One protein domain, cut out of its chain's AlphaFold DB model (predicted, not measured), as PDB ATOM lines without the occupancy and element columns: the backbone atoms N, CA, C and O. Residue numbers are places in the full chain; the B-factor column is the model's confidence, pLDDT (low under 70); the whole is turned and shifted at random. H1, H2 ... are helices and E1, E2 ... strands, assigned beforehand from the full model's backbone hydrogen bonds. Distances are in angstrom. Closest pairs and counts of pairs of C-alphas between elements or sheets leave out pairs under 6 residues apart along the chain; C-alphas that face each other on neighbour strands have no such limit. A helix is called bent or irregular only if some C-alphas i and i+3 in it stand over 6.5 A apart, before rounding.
ATOM      1  N   GLN A  30      -7.899  61.247 101.004       65.88
ATOM      2  CA  GLN A  30      -7.154  60.225 100.238       65.88
ATOM      3  C   GLN A  30      -6.863  60.657  98.791       65.88
ATOM      4  O   GLN A  30      -5.816  60.339  98.226       65.88
ATOM      5  N   ALA A  31      -7.760  61.438  98.179       70.06
ATOM      6  CA  ALA A  31      -7.584  61.919  96.809       70.06
ATOM      7  C   ALA A  31      -6.363  62.846  96.662       70.06
ATOM      8  O   ALA A  31      -5.800  62.957  95.570       70.06
ATOM      9  N   ALA A  32      -5.949  63.527  97.735       75.50
ATOM     10  CA  ALA A  32      -4.743  64.347  97.735       75.50
ATOM     11  C   ALA A  32      -3.473  63.481  97.744       75.50
ATOM     12  O   ALA A  32      -2.532  63.777  97.007       75.50
ATOM     13  N   GLU A  33      -3.467  62.397  98.523       79.00
ATOM     14  CA  GLU A  33      -2.347  61.452  98.619       79.00
ATOM     15  C   GLU A  33      -2.150  60.669  97.316       79.00
ATOM     16  O   GLU A  33      -1.026  60.584  96.814       79.00
ATOM     17  N   VAL A  34      -3.239  60.193  96.700       79.62
ATOM     18  CA  VAL A  34      -3.194  59.528  95.386       79.62
ATOM     19  C   VAL A  34      -2.626  60.475  94.325       79.62
ATOM     20  O   VAL A  34      -1.634  60.149  93.672       79.62
ATOM     21  N   LYS A  35      -3.146  61.706  94.227       81.19
ATOM     22  CA  LYS A  35      -2.613  62.724  93.300       81.19
ATOM     23  C   LYS A  35      -1.154  63.066  93.575       81.19
ATOM     24  O   LYS A  35      -0.399  63.369  92.648       81.19
ATOM     25  N   TYR A  36      -0.737  63.084  94.839       82.56
ATOM     26  CA  TYR A  36       0.664  63.299  95.182       82.56
ATOM     27  C   TYR A  36       1.531  62.167  94.624       82.56
ATOM     28  O   TYR A  36       2.544  62.439  93.974       82.56
ATOM     29  N   PHE A  37       1.117  60.915  94.835       82.94
ATOM     30  CA  PHE A  37       1.811  59.740  94.319       82.94
ATOM     31  C   PHE A  37       1.923  59.763  92.789       82.94
ATOM     32  O   PHE A  37       3.026  59.599  92.271       82.94
ATOM     33  N   GLU A  38       0.837  60.051  92.064       80.62
ATOM     34  CA  GLU A  38       0.852  60.164  90.597       80.62
ATOM     35  C   GLU A  38       1.879  61.199  90.117       80.62
ATOM     36  O   GLU A  38       2.738  60.921  89.275       80.62
ATOM     37  N   ASN A  39       1.841  62.400  90.704       83.50
ATOM     38  CA  ASN A  39       2.768  63.478  90.373       83.50
ATOM     39  C   ASN A  39       4.220  63.105  90.703       83.50
ATOM     40  O   ASN A  39       5.138  63.434  89.943       83.50
ATOM     41  N   ALA A  40       4.448  62.420  91.826       81.81
ATOM     42  CA  ALA A  40       5.762  61.926  92.214       81.81
ATOM     43  C   ALA A  40       6.275  60.868  91.227       81.81
ATOM     44  O   ALA A  40       7.421  60.960  90.780       81.81
ATOM     45  N   PHE A  41       5.430  59.920  90.824       79.94
ATOM     46  CA  PHE A  41       5.776  58.859  89.882       79.94
ATOM     47  C   PHE A  41       6.104  59.409  88.490       79.94
ATOM     48  O   PHE A  41       7.154  59.082  87.934       79.94
ATOM     49  N   LEU A  42       5.291  60.333  87.964       82.38
ATOM     50  CA  LEU A  42       5.562  61.028  86.697       82.38
ATOM     51  C   LEU A  42       6.866  61.836  86.747       82.38
ATOM     52  O   LEU A  42       7.615  61.908  85.773       82.38
ATOM     53  N   LYS A  43       7.179  62.436  87.898       81.75
ATOM     54  CA  LYS A  43       8.427  63.185  88.088       81.75
ATOM     55  C   LYS A  43       9.663  62.282  88.074       81.75
ATOM     56  O   LYS A  43      10.729  62.755  87.669       81.75
ATOM     57  N   VAL A  44       9.538  61.034  88.531       80.81
ATOM     58  CA  VAL A  44      10.610  60.026  88.494       80.81
ATOM     59  C   VAL A  44      10.749  59.422  87.089       80.81
ATOM     60  O   VAL A  44      11.874  59.245  86.624       80.81
ATOM     61  N   ASN A  45       9.636  59.199  86.382       75.62
ATOM     62  CA  ASN A  45       9.581  58.566  85.059       75.62
ATOM     63  C   ASN A  45       9.280  59.565  83.932       75.62
ATOM     64  O   ASN A  45       8.305  59.432  83.200       75.62
ATOM     65  N   LYS A  46      10.134  60.581  83.774       68.94
ATOM     66  CA  LYS A  46       9.925  61.663  82.790       68.94
ATOM     67  C   LYS A  46       9.927  61.221  81.322       68.94
ATOM     68  O   LYS A  46       9.480  61.992  80.477       68.94
ATOM     69  N   ASP A  47      10.453  60.034  81.035       64.50
ATOM     70  CA  ASP A  47      10.715  59.552  79.676       64.50
ATOM     71  C   ASP A  47       9.683  58.509  79.187       64.50
ATOM     72  O   ASP A  47       9.793  58.034  78.059       64.50
ATOM     73  N   GLU A  48       8.674  58.166  80.000       66.94
ATOM     74  CA  GLU A  48       7.671  57.131  79.696       66.94
ATOM     75  C   GLU A  48       6.238  57.696  79.709       66.94
ATOM     76  O   GLU A  48       5.861  58.464  80.595       66.94
ATOM     77  N   GLU A  49       5.410  57.310  78.728       65.75
ATOM     78  CA  GLU A  49       3.973  57.625  78.719       65.75
ATOM     79  C   GLU A  49       3.225  56.652  79.644       65.75
ATOM     80  O   GLU A  49       2.860  55.547  79.245       65.75
ATOM     81  N   ILE A  50       3.007  57.066  80.894       68.38
ATOM     82  CA  ILE A  50       2.269  56.302  81.910       68.38
ATOM     83  C   ILE A  50       0.852  56.870  82.044       68.38
ATOM     84  O   ILE A  50       0.674  58.082  82.167       68.38
ATOM     85  N   ALA A  51      -0.156  55.996  82.039       67.25
ATOM     86  CA  ALA A  51      -1.552  56.350  82.280       67.25
ATOM     87  C   ALA A  51      -2.016  55.783  83.627       67.25
ATOM     88  O   ALA A  51      -1.843  54.593  83.885       67.25
ATOM     89  N   PHE A  52      -2.622  56.632  84.456       70.75
ATOM     90  CA  PHE A  52      -3.288  56.237  85.694       70.75
ATOM     91  C   PHE A  52      -4.796  56.148  85.458       70.75
ATOM     92  O   PHE A  52      -5.363  56.941  84.702       70.75
ATOM     93  N   LEU A  53      -5.433  55.157  86.078       69.56
ATOM     94  CA  LEU A  53      -6.881  55.016  86.099       69.56
ATOM     95  C   LEU A  53      -7.337  54.981  87.554       69.56
ATOM     96  O   LEU A  53      -7.243  53.946  88.212       69.56
ATOM     97  N   ASP A  54      -7.847  56.113  88.023       72.06
ATOM     98  CA  ASP A  54      -8.390  56.229  89.368       72.06
ATOM     99  C   ASP A  54      -9.793  55.629  89.433       72.06
ATOM    100  O   ASP A  54     -10.692  56.002  88.671       72.06
ATOM    101  N   VAL A  55      -9.996  54.722  90.386       69.31
ATOM    102  CA  VAL A  55     -11.304  54.144  90.695       69.31
ATOM    103  C   VAL A  55     -11.686  54.581  92.097       69.31
ATOM    104  O   VAL A  55     -11.148  54.085  93.082       69.31
ATOM    105  N   LEU A  56     -12.626  55.519  92.183       71.06
ATOM    106  CA  LEU A  56     -13.233  55.900  93.452       71.06
ATOM    107  C   LEU A  56     -14.332  54.892  93.782       71.06
ATOM    108  O   LEU A  56     -15.309  54.762  93.041       71.06
ATOM    109  N   LEU A  57     -14.149  54.170  94.883       67.62
ATOM    110  CA  LEU A  57     -15.150  53.254  95.408       67.62
ATOM    111  C   LEU A  57     -16.152  54.054  96.244       67.62
ATOM    112  O   LEU A  57     -15.769  54.802  97.139       67.62
ATOM    113  N   ASN A  58     -17.439  53.918  95.926       64.12
ATOM    114  CA  ASN A  58     -18.516  54.510  96.730       64.12
ATOM    115  C   ASN A  58     -18.734  53.679  98.005       64.12
ATOM    116  O   ASN A  58     -18.358  52.521  98.018       64.12
ATOM    117  N   GLU A  59     -19.402  54.187  99.045       57.00
ATOM    118  CA  GLU A  59     -19.614  53.430 100.302       57.00
ATOM    119  C   GLU A  59     -20.387  52.101 100.132       57.00
ATOM    120  O   GLU A  59     -20.224  51.177 100.928       57.00
ATOM    121  N   ASP A  60     -21.186  51.948  99.071       61.34
ATOM    122  CA  ASP A  60     -21.946  50.722  98.809       61.34
ATOM    123  C   ASP A  60     -21.049  49.563  98.318       61.34
ATOM    124  O   ASP A  60     -20.785  49.423  97.117       61.34
ATOM    125  N   GLU A  61     -20.680  48.653  99.229       60.62
ATOM    126  CA  GLU A  61     -19.883  47.439  98.944       60.62
ATOM    127  C   GLU A  61     -20.446  46.591  97.787       60.62
ATOM    128  O   GLU A  61     -19.709  45.964  97.022       60.62
ATOM    129  N   SER A  62     -21.772  46.607  97.598       62.41
ATOM    130  CA  SER A  62     -22.453  45.838  96.546       62.41
ATOM    131  C   SER A  62     -22.064  46.247  95.114       62.41
ATOM    132  O   SER A  62     -22.243  45.461  94.179       62.41
ATOM    133  N   GLY A  63     -21.513  47.454  94.930       68.94
ATOM    134  CA  GLY A  63     -21.068  47.985  93.640       68.94
ATOM    135  C   GLY A  63     -19.568  47.841  93.360       68.94
ATOM    136  O   GLY A  63     -19.174  47.925  92.192       68.94
ATOM    137  N   HIS A  64     -18.738  47.588  94.381       75.88
ATOM    138  CA  HIS A  64     -17.268  47.626  94.268       75.88
ATOM    139  C   HIS A  64     -16.733  46.636  93.244       75.88
ATOM    140  O   HIS A  64     -15.927  46.996  92.392       75.88
ATOM    141  N   TYR A  65     -17.242  45.400  93.265       78.75
ATOM    142  CA  TYR A  65     -16.826  44.362  92.320       78.75
ATOM    143  C   TYR A  65     -16.997  44.816  90.867       78.75
ATOM    144  O   TYR A  65     -16.129  44.585  90.028       78.75
ATOM    145  N   LYS A  66     -18.114  45.488  90.560       79.88
ATOM    146  CA  LYS A  66     -18.414  45.951  89.204       79.88
ATOM    147  C   LYS A  66     -17.542  47.143  88.813       79.88
ATOM    148  O   LYS A  66     -17.000  47.137  87.718       79.88
ATOM    149  N   GLN A  67     -17.371  48.115  89.709       79.06
ATOM    150  CA  GLN A  67     -16.523  49.291  89.472       79.06
ATOM    151  C   GLN A  67     -15.064  48.898  89.216       79.06
ATOM    152  O   GLN A  67     -14.476  49.332  88.227       79.06
ATOM    153  N   ILE A  68     -14.512  48.019  90.059       77.19
ATOM    154  CA  ILE A  68     -13.151  47.499  89.898       77.19
ATOM    155  C   ILE A  68     -13.061  46.699  88.597       77.19
ATOM    156  O   ILE A  68     -12.156  46.917  87.801       77.19
ATOM    157  N   CYS A  69     -14.022  45.817  88.324       79.75
ATOM    158  CA  CYS A  69     -13.997  45.009  87.109       79.75
ATOM    159  C   CYS A  69     -14.074  45.836  85.813       79.75
ATOM    160  O   CYS A  69     -13.343  45.559  84.859       79.75
ATOM    161  N   ASP A  70     -14.931  46.860  85.780       79.12
ATOM    162  CA  ASP A  70     -15.069  47.762  84.638       79.12
ATOM    163  C   ASP A  70     -13.754  48.525  84.398       79.12
ATOM    164  O   ASP A  70     -13.327  48.664  83.251       79.12
ATOM    165  N   ALA A  71     -13.056  48.934  85.459       75.19
ATOM    166  CA  ALA A  71     -11.744  49.569  85.358       75.19
ATOM    167  C   ALA A  71     -10.647  48.613  84.866       75.19
ATOM    168  O   ALA A  71      -9.829  48.974  84.027       75.19
ATOM    169  N   LEU A  72     -10.655  47.358  85.313       74.06
ATOM    170  CA  LEU A  72      -9.684  46.361  84.858       74.06
ATOM    171  C   LEU A  72      -9.855  45.997  83.376       74.06
ATOM    172  O   LEU A  72      -8.897  45.576  82.724       74.06
ATOM    173  N   SER A  73     -11.044  46.206  82.805       72.38
ATOM    174  CA  SER A  73     -11.304  45.944  81.385       72.38
ATOM    175  C   SER A  73     -10.467  46.805  80.426       72.38
ATOM    176  O   SER A  73     -10.300  46.429  79.266       72.38
ATOM    177  N   THR A  74      -9.890  47.924  80.886       71.25
ATOM    178  CA  THR A  74      -9.080  48.822  80.044       71.25
ATOM    179  C   THR A  74      -7.615  48.391  79.887       71.25
ATOM    180  O   THR A  74      -6.895  48.999  79.090       71.25
ATOM    181  N   GLY A  75      -7.187  47.332  80.590       66.06
ATOM    182  CA  GLY A  75      -5.806  46.836  80.631       66.06
ATOM    183  C   GLY A  75      -4.954  47.545  81.692       66.06
ATOM    184  O   GLY A  75      -4.997  48.766  81.815       66.06
ATOM    185  N   PHE A  76      -4.195  46.775  82.475       70.00
ATOM    186  CA  PHE A  76      -3.430  47.252  83.634       70.00
ATOM    187  C   PHE A  76      -2.243  46.318  83.916       70.00
ATOM    188  O   PHE A  76      -2.282  45.128  83.604       70.00
ATOM    189  N   SER A  77      -1.184  46.866  84.510       67.94
ATOM    190  CA  SER A  77       0.049  46.140  84.849       67.94
ATOM    191  C   SER A  77       0.211  45.894  86.350       67.94
ATOM    192  O   SER A  77       0.789  44.882  86.736       67.94
ATOM    193  N   LEU A  78      -0.304  46.792  87.195       76.12
ATOM    194  CA  LEU A  78      -0.227  46.729  88.655       76.12
ATOM    195  C   LEU A  78      -1.439  47.437  89.264       76.12
ATOM    196  O   LEU A  78      -1.794  48.526  88.817       76.12
ATOM    197  N   ILE A  79      -2.043  46.843  90.296       79.88
ATOM    198  CA  ILE A  79      -3.092  47.495  91.090       79.88
ATOM    199  C   ILE A  79      -2.483  48.020  92.386       79.88
ATOM    200  O   ILE A  79      -1.885  47.253  93.144       79.88
ATOM    201  N   LEU A  80      -2.664  49.317  92.631       83.00
ATOM    202  CA  LEU A  80      -2.302  49.987  93.875       83.00
ATOM    203  C   LEU A  80      -3.576  50.307  94.653       83.00
ATOM    204  O   LEU A  80      -4.437  51.022  94.146       83.00
ATOM    205  N   ASP A  81      -3.693  49.777  95.867       84.12
ATOM    206  CA  ASP A  81      -4.827  50.038  96.755       84.12
ATOM    207  C   ASP A  81      -4.407  50.974  97.894       84.12
ATOM    208  O   ASP A  81      -3.605  50.590  98.744       84.12
ATOM    209  N   PHE A  82      -4.966  52.185  97.917       81.62
ATOM    210  CA  PHE A  82      -4.734  53.203  98.949       81.62
ATOM    211  C   PHE A  82      -5.837  53.254 100.026       81.62
ATOM    212  O   PHE A  82      -5.803  54.124 100.895       81.62
ATOM    213  N   ALA A  83      -6.820  52.346 100.001       78.62
ATOM    214  CA  ALA A  83      -7.873  52.289 101.016       78.62
ATOM    215  C   ALA A  83      -7.302  51.917 102.394       78.62
ATOM    216  O   ALA A  83      -6.503  50.997 102.488       78.62
ATOM    217  N   TRP A  84      -7.733  52.559 103.487       74.81
ATOM    218  CA  TRP A  84      -7.097  52.417 104.814       74.81
ATOM    219  C   TRP A  84      -7.034  50.986 105.388       74.81
ATOM    220  O   TRP A  84      -6.087  50.679 106.106       74.81
ATOM    221  N   SER A  85      -7.999  50.113 105.087       68.31
ATOM    222  CA  SER A  85      -7.991  48.690 105.487       68.31
ATOM    223  C   SER A  85      -7.560  47.740 104.363       68.31
ATOM    224  O   SER A  85      -7.517  46.525 104.548       68.31
ATOM    225  N   GLY A  86      -7.292  48.274 103.168       66.06
ATOM    226  CA  GLY A  86      -7.332  47.511 101.926       66.06
ATOM    227  C   GLY A  86      -8.737  46.983 101.615       66.06
ATOM    228  O   GLY A  86      -9.628  46.923 102.467       66.06
ATOM    229  N   THR A  87      -8.949  46.598 100.363       72.88
ATOM    230  CA  THR A  87     -10.236  46.078  99.897       72.88
ATOM    231  C   THR A  87     -10.171  44.564  99.709       72.88
ATOM    232  O   THR A  87      -9.506  44.062  98.799       72.88
ATOM    233  N   GLU A  88     -10.893  43.808 100.548       76.69
ATOM    234  CA  GLU A  88     -10.992  42.339 100.419       76.69
ATOM    235  C   GLU A  88     -11.460  41.942  99.012       76.69
ATOM    236  O   GLU A  88     -10.899  41.048  98.387       76.69
ATOM    237  N   VAL A  89     -12.412  42.698  98.451       77.81
ATOM    238  CA  VAL A  89     -12.929  42.490  97.092       77.81
ATOM    239  C   VAL A  89     -11.821  42.586  96.038       77.81
ATOM    240  O   VAL A  89     -11.777  41.757  95.129       77.81
ATOM    241  N   ALA A  90     -10.907  43.558  96.137       75.94
ATOM    242  CA  ALA A  90      -9.800  43.673  95.187       75.94
ATOM    243  C   ALA A  90      -8.762  42.564  95.391       75.94
ATOM    244  O   ALA A  90      -8.233  42.026  94.415       75.94
ATOM    245  N   GLN A  91      -8.493  42.176  96.639       79.75
ATOM    246  CA  GLN A  91      -7.583  41.071  96.957       79.75
ATOM    247  C   GLN A  91      -8.101  39.730  96.423       79.75
ATOM    248  O   GLN A  91      -7.351  38.972  95.802       79.75
ATOM    249  N   ASP A  92      -9.391  39.452  96.584       82.38
ATOM    250  CA  ASP A  92     -10.038  38.243  96.072       82.38
ATOM    251  C   ASP A  92     -10.073  38.227  94.542       82.38
ATOM    252  O   ASP A  92      -9.792  37.213  93.899       82.38
ATOM    253  N   LEU A  93     -10.375  39.368  93.923       78.88
ATOM    254  CA  LEU A  93     -10.434  39.485  92.470       78.88
ATOM    255  C   LEU A  93      -9.041  39.301  91.844       78.88
ATOM    256  O   LEU A  93      -8.885  38.560  90.872       78.88
ATOM    257  N   THR A  94      -8.012  39.904  92.439       77.56
ATOM    258  CA  THR A  94      -6.623  39.807  91.962       77.56
ATOM    259  C   THR A  94      -5.985  38.457  92.243       77.56
ATOM    260  O   THR A  94      -5.224  37.952  91.416       77.56
ATOM    261  N   SER A  95      -6.304  37.833  93.380       79.31
ATOM    262  CA  SER A  95      -5.816  36.496  93.708       79.31
ATOM    263  C   SER A  95      -6.353  35.450  92.733       79.31
ATOM    264  O   SER A  95      -5.545  34.704  92.184       79.31
ATOM    265  N   ASN A  96      -7.657  35.475  92.433       79.50
ATOM    266  CA  ASN A  96      -8.311  34.561  91.489       79.50
ATOM    267  C   ASN A  96      -7.801  34.690  90.047       79.50
ATOM    268  O   ASN A  96      -7.886  33.738  89.276       79.50
ATOM    269  N   MET A  97      -7.306  35.868  89.665       75.00
ATOM    270  CA  MET A  97      -6.887  36.161  88.289       75.00
ATOM    271  C   MET A  97      -5.368  36.199  88.112       75.00
ATOM    272  O   MET A  97      -4.892  36.457  87.008       75.00
ATOM    273  N   SER A  98      -4.613  35.917  89.177       76.25
ATOM    274  CA  SER A  98      -3.147  35.978  89.198       76.25
ATOM    275  C   SER A  98      -2.584  37.349  88.820       76.25
ATOM    276  O   SER A  98      -1.557  37.454  88.161       76.25
ATOM    277  N   LEU A  99      -3.236  38.409  89.293       75.31
ATOM    278  CA  LEU A  99      -2.813  39.785  89.062       75.31
ATOM    279  C   LEU A  99      -1.955  40.305  90.224       75.31
ATOM    280  O   LEU A  99      -2.219  39.960  91.384       75.31
ATOM    281  N   PRO A 100      -0.947  41.146  89.944       75.31
ATOM    282  CA  PRO A 100      -0.177  41.803  90.982       75.31
ATOM    283  C   PRO A 100      -1.009  42.906  91.649       75.31
ATOM    284  O   PRO A 100      -1.529  43.816  91.002       75.31
ATOM    285  N   TYR A 101      -1.118  42.797  92.968       83.50
ATOM    286  CA  TYR A 101      -1.856  43.705  93.835       83.50
ATOM    287  C   TYR A 101      -0.933  44.171  94.949       83.50
ATOM    288  O   TYR A 101      -0.245  43.349  95.558       83.50
ATOM    289  N   LEU A 102      -0.950  45.467  95.226       84.06
ATOM    290  CA  LEU A 102      -0.152  46.071  96.273       84.06
ATOM    291  C   LEU A 102      -1.006  47.070  97.047       84.06
ATOM    292  O   LEU A 102      -1.440  48.082  96.504       84.06
ATOM    293  N   HIS A 103      -1.224  46.789  98.323       87.12
ATOM    294  CA  HIS A 103      -1.858  47.733  99.226       87.12
ATOM    295  C   HIS A 103      -0.802  48.691  99.792       87.12
ATOM    296  O   HIS A 103       0.284  48.263 100.187       87.12
ATOM    297  N   VAL A 104      -1.104  49.985  99.820       86.50
ATOM    298  CA  VAL A 104      -0.228  51.048 100.308       86.50
ATOM    299  C   VAL A 104      -0.877  51.696 101.525       86.50
ATOM    300  O   VAL A 104      -1.903  52.361 101.414       86.50
ATOM    301  N   ASP A 105      -0.260  51.511 102.689       86.12
ATOM    302  CA  ASP A 105      -0.759  52.053 103.953       86.12
ATOM    303  C   ASP A 105      -0.246  53.488 104.156       86.12
ATOM    304  O   ASP A 105       0.930  53.709 104.457       86.12
ATOM    305  N   PHE A 249       8.007  68.623 107.721       80.75
ATOM    306  CA  PHE A 249       8.123  67.247 107.247       80.75
ATOM    307  C   PHE A 249       6.776  66.525 107.356       80.75
ATOM    308  O   PHE A 249       6.260  66.330 108.454       80.75
ATOM    309  N   VAL A 250       6.235  66.089 106.219       81.81
ATOM    310  CA  VAL A 250       5.036  65.244 106.150       81.81
ATOM    311  C   VAL A 250       5.473  63.817 105.822       81.81
ATOM    312  O   VAL A 250       6.076  63.577 104.775       81.81
ATOM    313  N   LEU A 251       5.194  62.876 106.730       85.38
ATOM    314  CA  LEU A 251       5.640  61.482 106.618       85.38
ATOM    315  C   LEU A 251       5.085  60.800 105.359       85.38
ATOM    316  O   LEU A 251       5.858  60.225 104.592       85.38
ATOM    317  N   ASN A 252       3.773  60.916 105.133       85.75
ATOM    318  CA  ASN A 252       3.067  60.248 104.038       85.75
ATOM    319  C   ASN A 252       3.599  60.683 102.666       85.75
ATOM    320  O   ASN A 252       3.905  59.839 101.831       85.75
ATOM    321  N   GLU A 253       3.813  61.983 102.454       84.00
ATOM    322  CA  GLU A 253       4.351  62.510 101.192       84.00
ATOM    323  C   GLU A 253       5.724  61.912 100.846       84.00
ATOM    324  O   GLU A 253       5.954  61.444  99.730       84.00
ATOM    325  N   GLN A 254       6.650  61.878 101.807       83.94
ATOM    326  CA  GLN A 254       7.984  61.326 101.553       83.94
ATOM    327  C   GLN A 254       7.947  59.809 101.367       83.94
ATOM    328  O   GLN A 254       8.646  59.281 100.503       83.94
ATOM    329  N   PHE A 255       7.108  59.109 102.130       87.12
ATOM    330  CA  PHE A 255       6.879  57.679 101.942       87.12
ATOM    331  C   PHE A 255       6.369  57.367 100.525       87.12
ATOM    332  O   PHE A 255       6.934  56.505  99.852       87.12
ATOM    333  N   LEU A 256       5.384  58.122 100.030       86.25
ATOM    334  CA  LEU A 256       4.852  57.972  98.674       86.25
ATOM    335  C   LEU A 256       5.899  58.261  97.596       86.25
ATOM    336  O   LEU A 256       5.937  57.569  96.580       86.25
ATOM    337  N   TYR A 257       6.783  59.239  97.813       85.31
ATOM    338  CA  TYR A 257       7.900  59.499  96.901       85.31
ATOM    339  C   TYR A 257       8.866  58.306  96.814       85.31
ATOM    340  O   TYR A 257       9.249  57.897  95.715       85.31
ATOM    341  N   TRP A 258       9.234  57.715  97.955       85.19
ATOM    342  CA  TRP A 258      10.098  56.530  97.997       85.19
ATOM    343  C   TRP A 258       9.435  55.298  97.390       85.19
ATOM    344  O   TRP A 258      10.088  54.550  96.660       85.19
ATOM    345  N   LEU A 259       8.137  55.116  97.626       85.44
ATOM    346  CA  LEU A 259       7.358  54.072  96.975       85.44
ATOM    347  C   LEU A 259       7.334  54.268  95.455       85.44
ATOM    348  O   LEU A 259       7.590  53.322  94.715       85.44
ATOM    349  N   ALA A 260       7.093  55.493  94.981       84.75
ATOM    350  CA  ALA A 260       7.099  55.811  93.557       84.75
ATOM    351  C   ALA A 260       8.467  55.522  92.918       84.75
ATOM    352  O   ALA A 260       8.544  54.941  91.834       84.75
ATOM    353  N   TRP A 261       9.557  55.856  93.612       85.38
ATOM    354  CA  TRP A 261      10.907  55.504  93.180       85.38
ATOM    355  C   TRP A 261      11.128  53.982  93.138       85.38
ATOM    356  O   TRP A 261      11.627  53.470  92.134       85.38
ATOM    357  N   GLY A 262      10.701  53.244  94.166       84.06
ATOM    358  CA  GLY A 262      10.782  51.780  94.202       84.06
ATOM    359  C   GLY A 262      10.002  51.122  93.061       84.06
ATOM    360  O   GLY A 262      10.546  50.294  92.333       84.06
ATOM    361  N   LEU A 263       8.765  51.560  92.830       84.06
ATOM    362  CA  LEU A 263       7.921  51.066  91.742       84.06
ATOM    363  C   LEU A 263       8.470  51.435  90.357       84.06
ATOM    364  O   LEU A 263       8.360  50.641  89.428       84.06
ATOM    365  N   SER A 264       9.139  52.585  90.209       82.56
ATOM    366  CA  SER A 264       9.833  52.932  88.960       82.56
ATOM    367  C   SER A 264      10.976  51.962  88.636       82.56
ATOM    368  O   SER A 264      11.193  51.598  87.481       82.56
ATOM    369  N   ARG A 265      11.702  51.504  89.664       83.25
ATOM    370  CA  ARG A 265      12.773  50.511  89.521       83.25
ATOM    371  C   ARG A 265      12.196  49.137  89.190       83.25
ATOM    372  O   ARG A 265      12.746  48.457  88.330       83.25
ATOM    373  N   LEU A 266      11.073  48.780  89.812       83.25
ATOM    374  CA  LEU A 266      10.326  47.558  89.517       83.25
ATOM    375  C   LEU A 266       9.855  47.524  88.057       83.25
ATOM    376  O   LEU A 266      10.072  46.528  87.376       83.25
ATOM    377  N   ALA A 267       9.297  48.627  87.549       79.69
ATOM    378  CA  ALA A 267       8.869  48.733  86.154       79.69
ATOM    379  C   ALA A 267      10.034  48.529  85.166       79.69
ATOM    380  O   ALA A 267       9.891  47.807  84.181       79.69
ATOM    381  N   LYS A 268      11.216  49.090  85.460       81.81
ATOM    382  CA  LYS A 268      12.425  48.903  84.638       81.81
ATOM    383  C   LYS A 268      12.933  47.463  84.660       81.81
ATOM    384  O   LYS A 268      13.229  46.919  83.604       81.81
ATOM    385  N   MET A 269      12.984  46.834  85.837       81.25
ATOM    386  CA  MET A 269      13.358  45.417  85.969       81.25
ATOM    387  C   MET A 269      12.382  44.505  85.216       81.25
ATOM    388  O   MET A 269      12.806  43.588  84.515       81.25
ATOM    389  N   ALA A 270      11.081  44.793  85.300       79.75
ATOM    390  CA  ALA A 270      10.051  44.058  84.577       79.75
ATOM    391  C   ALA A 270      10.179  44.211  83.051       79.75
ATOM    392  O   ALA A 270      10.003  43.236  82.316       79.75
ATOM    393  N   ALA A 271      10.521  45.412  82.571       78.50
ATOM    394  CA  ALA A 271      10.779  45.668  81.155       78.50
ATOM    395  C   ALA A 271      12.053  44.959  80.656       78.50
ATOM    396  O   ALA A 271      12.060  44.424  79.548       78.50
ATOM    397  N   GLU A 272      13.111  44.909  81.473       82.31
ATOM    398  CA  GLU A 272      14.357  44.194  81.160       82.31
ATOM    399  C   GLU A 272      14.152  42.672  81.069       82.31
ATOM    400  O   GLU A 272      14.688  42.039  80.157       82.31
ATOM    401  N   GLU A 273      13.339  42.084  81.955       81.00
ATOM    402  CA  GLU A 273      12.991  40.653  81.909       81.00
ATOM    403  C   GLU A 273      11.898  40.313  80.878       81.00
ATOM    404  O   GLU A 273      11.593  39.139  80.683       81.00
ATOM    405  N   SER A 274      11.351  41.310  80.165       75.81
ATOM    406  CA  SER A 274      10.283  41.134  79.166       75.81
ATOM    407  C   SER A 274       9.058  40.386  79.717       75.81
ATOM    408  O   SER A 274       8.525  39.494  79.055       75.81
ATOM    409  N   LEU A 275       8.616  40.736  80.932       74.06
ATOM    410  CA  LEU A 275       7.419  40.142  81.534       74.06
ATOM    411  C   LEU A 275       6.176  40.433  80.678       74.06
ATOM    412  O   LEU A 275       5.932  41.570  80.269       74.06
ATOM    413  N   GLU A 276       5.377  39.398  80.415       69.12
ATOM    414  CA  GLU A 276       4.127  39.527  79.666       69.12
ATOM    415  C   GLU A 276       3.021  40.088  80.570       69.12
ATOM    416  O   GLU A 276       2.727  39.534  81.634       69.12
ATOM    417  N   PHE A 277       2.391  41.182  80.132       69.50
ATOM    418  CA  PHE A 277       1.277  41.837  80.819       69.50
ATOM    419  C   PHE A 277      -0.049  41.641  80.061       69.50
ATOM    420  O   PHE A 277      -0.037  41.431  78.846       69.50
ATOM    421  N   PRO A 278      -1.201  41.742  80.751       61.03
ATOM    422  CA  PRO A 278      -2.529  41.651  80.142       61.03
ATOM    423  C   PRO A 278      -2.735  42.586  78.936       61.03
ATOM    424  O   PRO A 278      -2.620  43.805  79.067       61.03
ATOM    425  N   GLU A 279      -3.114  42.043  77.774       61.38
ATOM    426  CA  GLU A 279      -3.614  42.842  76.642       61.38
ATOM    427  C   GLU A 279      -5.083  43.288  76.845       61.38
ATOM    428  O   GLU A 279      -5.805  42.779  77.702       61.38
ATOM    429  N   LYS A 280      -5.533  44.254  76.028       56.91
ATOM    430  CA  LYS A 280      -6.752  45.089  76.165       56.91
ATOM    431  C   LYS A 280      -8.130  44.386  76.191       56.91
ATOM    432  O   LYS A 280      -9.138  45.083  76.184       56.91
ATOM    433  N   GLU A 281      -8.224  43.058  76.223       60.00
ATOM    434  CA  GLU A 281      -9.510  42.340  76.311       60.00
ATOM    435  C   GLU A 281      -9.592  41.502  77.594       60.00
ATOM    436  O   GLU A 281      -9.378  40.290  77.600       60.00
ATOM    437  N   PHE A 282      -9.924  42.165  78.703       65.81
ATOM    438  CA  PHE A 282     -10.006  41.546  80.024       65.81
ATOM    439  C   PHE A 282     -11.466  41.355  80.478       65.81
ATOM    440  O   PHE A 282     -12.272  42.284  80.445       65.81
ATOM    441  N   GLN A 283     -11.813  40.135  80.915       71.19
ATOM    442  CA  GLN A 283     -13.107  39.812  81.540       71.19
ATOM    443  C   GLN A 283     -12.886  39.137  82.896       71.19
ATOM    444  O   GLN A 283     -12.315  38.039  82.967       71.19
ATOM    445  N   CYS A 284     -13.411  39.755  83.958       73.69
ATOM    446  CA  CYS A 284     -13.325  39.231  85.320       73.69
ATOM    447  C   CYS A 284     -13.932  37.829  85.429       73.69
ATOM    448  O   CYS A 284     -15.067  37.589  85.011       73.69
ATOM    449  N   GLY A 285     -13.164  36.899  85.997       69.44
ATOM    450  CA  GLY A 285     -13.591  35.529  86.295       69.44
ATOM    451  C   GLY A 285     -13.469  34.541  85.131       69.44
ATOM    452  O   GLY A 285     -13.723  33.355  85.322       69.44
ATOM    453  N   LYS A 286     -13.074  34.995  83.934       70.31
ATOM    454  CA  LYS A 286     -12.818  34.120  82.771       70.31
ATOM    455  C   LYS A 286     -11.368  34.126  82.305       70.31
ATOM    456  O   LYS A 286     -10.924  33.150  81.710       70.31
ATOM    457  N   THR A 287     -10.658  35.223  82.541       68.38
ATOM    458  CA  THR A 287      -9.248  35.381  82.174       68.38
ATOM    459  C   THR A 287      -8.382  35.123  83.406       68.38
ATOM    460  O   THR A 287      -8.656  35.655  84.478       68.38
ATOM    461  N   THR A 288      -7.393  34.239  83.271       65.75
ATOM    462  CA  THR A 288      -6.412  33.909  84.317       65.75
ATOM    463  C   THR A 288      -5.025  34.101  83.723       65.75
ATOM    464  O   THR A 288      -4.774  33.655  82.604       65.75
ATOM    465  N   PHE A 289      -4.156  34.819  84.434       68.50
ATOM    466  CA  PHE A 289      -2.783  35.072  84.000       68.50
ATOM    467  C   PHE A 289      -1.822  34.009  84.527       68.50
ATOM    468  O   PHE A 289      -2.139  33.288  85.475       68.50
ATOM    469  N   SER A 290      -0.650  33.909  83.891       66.69
ATOM    470  CA  SER A 290       0.415  33.031  84.371       66.69
ATOM    471  C   SER A 290       0.802  33.430  85.795       66.69
ATOM    472  O   SER A 290       1.098  34.600  86.051       66.69
ATOM    473  N   GLU A 291       0.802  32.465  86.719       76.25
ATOM    474  CA  GLU A 291       1.304  32.696  88.079       76.25
ATOM    475  C   GLU A 291       2.780  33.108  88.071       76.25
ATOM    476  O   GLU A 291       3.174  33.897  88.925       76.25
ATOM    477  N   ASP A 292       3.544  32.702  87.050       77.81
ATOM    478  CA  ASP A 292       4.965  33.032  86.907       77.81
ATOM    479  C   ASP A 292       5.215  34.548  86.922       77.81
ATOM    480  O   ASP A 292       6.113  35.019  87.616       77.81
ATOM    481  N   THR A 293       4.405  35.344  86.208       75.56
ATOM    482  CA  THR A 293       4.566  36.810  86.173       75.56
ATOM    483  C   THR A 293       4.305  37.424  87.547       75.56
ATOM    484  O   THR A 293       5.016  38.332  87.974       75.56
ATOM    485  N   LYS A 294       3.295  36.923  88.262       78.44
ATOM    486  CA  LYS A 294       2.911  37.411  89.592       78.44
ATOM    487  C   LYS A 294       3.938  37.036  90.656       78.44
ATOM    488  O   LYS A 294       4.271  37.886  91.479       78.44
ATOM    489  N   GLU A 295       4.434  35.800  90.643       82.75
ATOM    490  CA  GLU A 295       5.506  35.357  91.538       82.75
ATOM    491  C   GLU A 295       6.787  36.144  91.270       82.75
ATOM    492  O   GLU A 295       7.366  36.709  92.197       82.75
ATOM    493  N   ARG A 296       7.172  36.297  89.998       84.06
ATOM    494  CA  ARG A 296       8.388  37.026  89.630       84.06
ATOM    495  C   ARG A 296       8.330  38.502  90.012       84.06
ATOM    496  O   ARG A 296       9.314  39.041  90.518       84.06
ATOM    497  N   LEU A 297       7.184  39.155  89.808       79.62
ATOM    498  CA  LEU A 297       6.979  40.538  90.237       79.62
ATOM    499  C   LEU A 297       7.015  40.667  91.768       79.62
ATOM    500  O   LEU A 297       7.528  41.656  92.286       79.62
ATOM    501  N   GLY A 298       6.497  39.660  92.480       83.19
ATOM    502  CA  GLY A 298       6.601  39.544  93.934       83.19
ATOM    503  C   GLY A 298       8.055  39.477  94.403       83.19
ATOM    504  O   GLY A 298       8.460  40.300  95.218       83.19
ATOM    505  N   ASP A 299       8.865  38.592  93.814       86.25
ATOM    506  CA  ASP A 299      10.295  38.463  94.133       86.25
ATOM    507  C   ASP A 299      11.068  39.773  93.884       86.25
ATOM    508  O   ASP A 299      11.928  40.174  94.675       86.25
ATOM    509  N   MET A 300      10.770  40.462  92.773       86.81
ATOM    510  CA  MET A 300      11.369  41.764  92.457       86.81
ATOM    511  C   MET A 300      10.989  42.823  93.494       86.81
ATOM    512  O   MET A 300      11.843  43.602  93.930       86.81
ATOM    513  N   LEU A 301       9.719  42.856  93.896       85.38
ATOM    514  CA  LEU A 301       9.224  43.773  94.915       85.38
ATOM    515  C   LEU A 301       9.892  43.504  96.270       85.38
ATOM    516  O   LEU A 301      10.379  44.446  96.898       85.38
ATOM    517  N   ASP A 302       9.993  42.240  96.675       86.94
ATOM    518  CA  ASP A 302      10.672  41.825  97.903       86.94
ATOM    519  C   ASP A 302      12.138  42.271  97.907       86.94
ATOM    520  O   ASP A 302      12.624  42.807  98.906       86.94
ATOM    521  N   SER A 303      12.837  42.144  96.774       88.12
ATOM    522  CA  SER A 303      14.214  42.633  96.634       88.12
ATOM    523  C   SER A 303      14.318  44.155  96.783       88.12
ATOM    524  O   SER A 303      15.241  44.643  97.436       88.12
ATOM    525  N   ILE A 304      13.400  44.923  96.189       85.94
ATOM    526  CA  ILE A 304      13.411  46.395  96.268       85.94
ATOM    527  C   ILE A 304      13.111  46.872  97.691       85.94
ATOM    528  O   ILE A 304      13.694  47.860  98.153       85.94
ATOM    529  N   ILE A 305      12.220  46.174  98.394       86.19
ATOM    530  CA  ILE A 305      11.881  46.479  99.784       86.19
ATOM    531  C   ILE A 305      13.033  46.083 100.711       86.19
ATOM    532  O   ILE A 305      13.381  46.862 101.596       86.19
ATOM    533  N   ALA A 306      13.691  44.945 100.477       86.12
ATOM    534  CA  ALA A 306      14.873  44.536 101.233       86.12
ATOM    535  C   ALA A 306      16.018  45.563 101.123       86.12
ATOM    536  O   ALA A 306      16.609  45.929 102.145       86.12
ATOM    537  N   ASP A 307      16.260  46.094  99.915       84.75
ATOM    538  CA  ASP A 307      17.232  47.170  99.661       84.75
ATOM    539  C   ASP A 307      16.922  48.447 100.471       84.75
ATOM    540  O   ASP A 307      17.836  49.194 100.820       84.75
ATOM    541  N   ASN A 308      15.647  48.696 100.797       83.38
ATOM    542  CA  ASN A 308      15.167  49.904 101.482       83.38
ATOM    543  C   ASN A 308      14.483  49.605 102.826       83.38
ATOM    544  O   ASN A 308      13.607  50.353 103.264       83.38
ATOM    545  N   SER A 309      14.906  48.543 103.515       82.75
ATOM    546  CA  SER A 309      14.292  48.053 104.765       82.75
ATOM    547  C   SER A 309      14.257  49.071 105.921       82.75
ATOM    548  O   SER A 309      13.456  48.954 106.854       82.75
ATOM    549  N   ASN A 310      15.084  50.118 105.853       82.81
ATOM    550  CA  ASN A 310      15.079  51.232 106.806       82.81
ATOM    551  C   ASN A 310      13.843  52.142 106.682       82.81
ATOM    552  O   ASN A 310      13.527  52.859 107.634       82.81
ATOM    553  N   VAL A 311      13.182  52.131 105.520       84.25
ATOM    554  CA  VAL A 311      12.094  53.045 105.145       84.25
ATOM    555  C   VAL A 311      10.819  52.284 104.795       84.25
ATOM    556  O   VAL A 311       9.739  52.672 105.237       84.25
ATOM    557  N   LEU A 312      10.937  51.194 104.036       86.94
ATOM    558  CA  LEU A 312       9.817  50.381 103.570       86.94
ATOM    559  C   LEU A 312       9.770  49.055 104.331       86.94
ATOM    560  O   LEU A 312      10.793  48.420 104.573       86.94
ATOM    561  N   SER A 313       8.563  48.633 104.682       87.81
ATOM    562  CA  SER A 313       8.266  47.329 105.264       87.81
ATOM    563  C   SER A 313       7.148  46.676 104.462       87.81
ATOM    564  O   SER A 313       6.173  47.341 104.116       87.81
ATOM    565  N   LEU A 314       7.269  45.379 104.182       86.19
ATOM    566  CA  LEU A 314       6.209  44.595 103.554       86.19
ATOM    567  C   LEU A 314       5.613  43.641 104.583       86.19
ATOM    568  O   LEU A 314       6.325  42.861 105.213       86.19
ATOM    569  N   THR A 315       4.296  43.692 104.763       82.00
ATOM    570  CA  THR A 315       3.554  42.698 105.545       82.00
ATOM    571  C   THR A 315       2.467  42.109 104.658       82.00
ATOM    572  O   THR A 315       1.493  42.785 104.332       82.00
ATOM    573  N   GLY A 316       2.641  40.861 104.222       82.69
ATOM    574  CA  GLY A 316       1.771  40.270 103.203       82.69
ATOM    575  C   GLY A 316       1.939  40.996 101.866       82.69
ATOM    576  O   GLY A 316       3.035  41.018 101.322       82.69
TER     577      GLY A 316
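What this domain is: This is residues 30 to 105 and 249 to 316 of the 676 residues of an uncharacterized protein of Dendroctonus ponderosae (UniProt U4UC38). Two short parallel strands, E1 and E2, sit side by side near the middle, between a pair of helices, H2 and H3, at one end and a crossed set of three, H1, H4 and H5, at the other. Residues 45 to 60 lead from H1 across to H2, while residues 273 to 290 swing from H4 out toward the H2 and H3 end and fold back to H5. The 144 printed residues hold five named helices and three named strands, in the order H1 H2 E1 H3 E2 H4 H5 E3, and the class is mostly helix. The whole is compact, with a radius of gyration of the C-alphas of 15.1 A, and rounded, spanning 41 by 37 by 30 A.

Where its parts are: Begin at C-alpha 79, at (-3.092, 47.495, 91.090), where E1, residues 79 to 81, starts. Its partner E2 is residues 101 to 104, and between them comes H3, residues 88 to 97, 14.2 A long. Earlier you meet H1, residues 30 to 44, 21.3 A, starting at (-7.154, 60.225, 100.238), and H2, residues 61 to 72, 17.4 A. H2 is irregular: C-alphas 62 and 65 are 7.2 A apart. After the cut, find H4, residues 251 to 272, the longest helix at 32.0 A, then H5, residues 291 to 307, 24.4 A. E3, residues 312 to 315, ends at (3.554, 42.698, 105.545).

How they stand to each other: Look first at E1 and E2, parallel at 31 degrees, with N 81 and O 102 2.9 A apart and N 104 and O 81 2.8 A apart, within hydrogen-bond range. E1, H3 and E2 form a strand-helix-strand unit, two parallel neighbour strands with a helix between, and its crossover is right-handed. The closest C-alphas of H3 and E2, Thr 94 and Tyr 101, are 6.4 A apart. H2 touches H3 with residues 64 to 68 alone, closest at the C-alphas of Tyr 65 and Val 89, 6.4 A, at a steep tilt of 40 degrees. H4 touches H1, closest at the C-alphas of Phe 41 and Ala 260, 5.0 A, at a steep tilt of 48 degrees, the same way. With residues 262 to 270 alone H4 touches H5, closest at the C-alphas of Gly 262 and Ile 304, 6.3 A, at a steep tilt of 50 degrees, opposite ways. E3 pairs with no named strand; its closest C-alpha pair with H5 is Ile 305 and Leu 312, 5.8 A. In H1, H3, H4 and H5 every O i to N i+4 pair is within hydrogen-bond range; in H2, 6 of 8 are.

The domain as a whole: The two C-alphas farthest apart are those of Phe 249 and Lys 286, 46.2 A. Residues 106 to 248 are not printed, and C-alphas 105 and 249 are 17.9 A apart across this cut. The links H1 to H2 and H4 to H5 are long. The mean pLDDT of the printed part is 77.2, and 32 residues are under 70, among them 57 to 63 and 276 to 282.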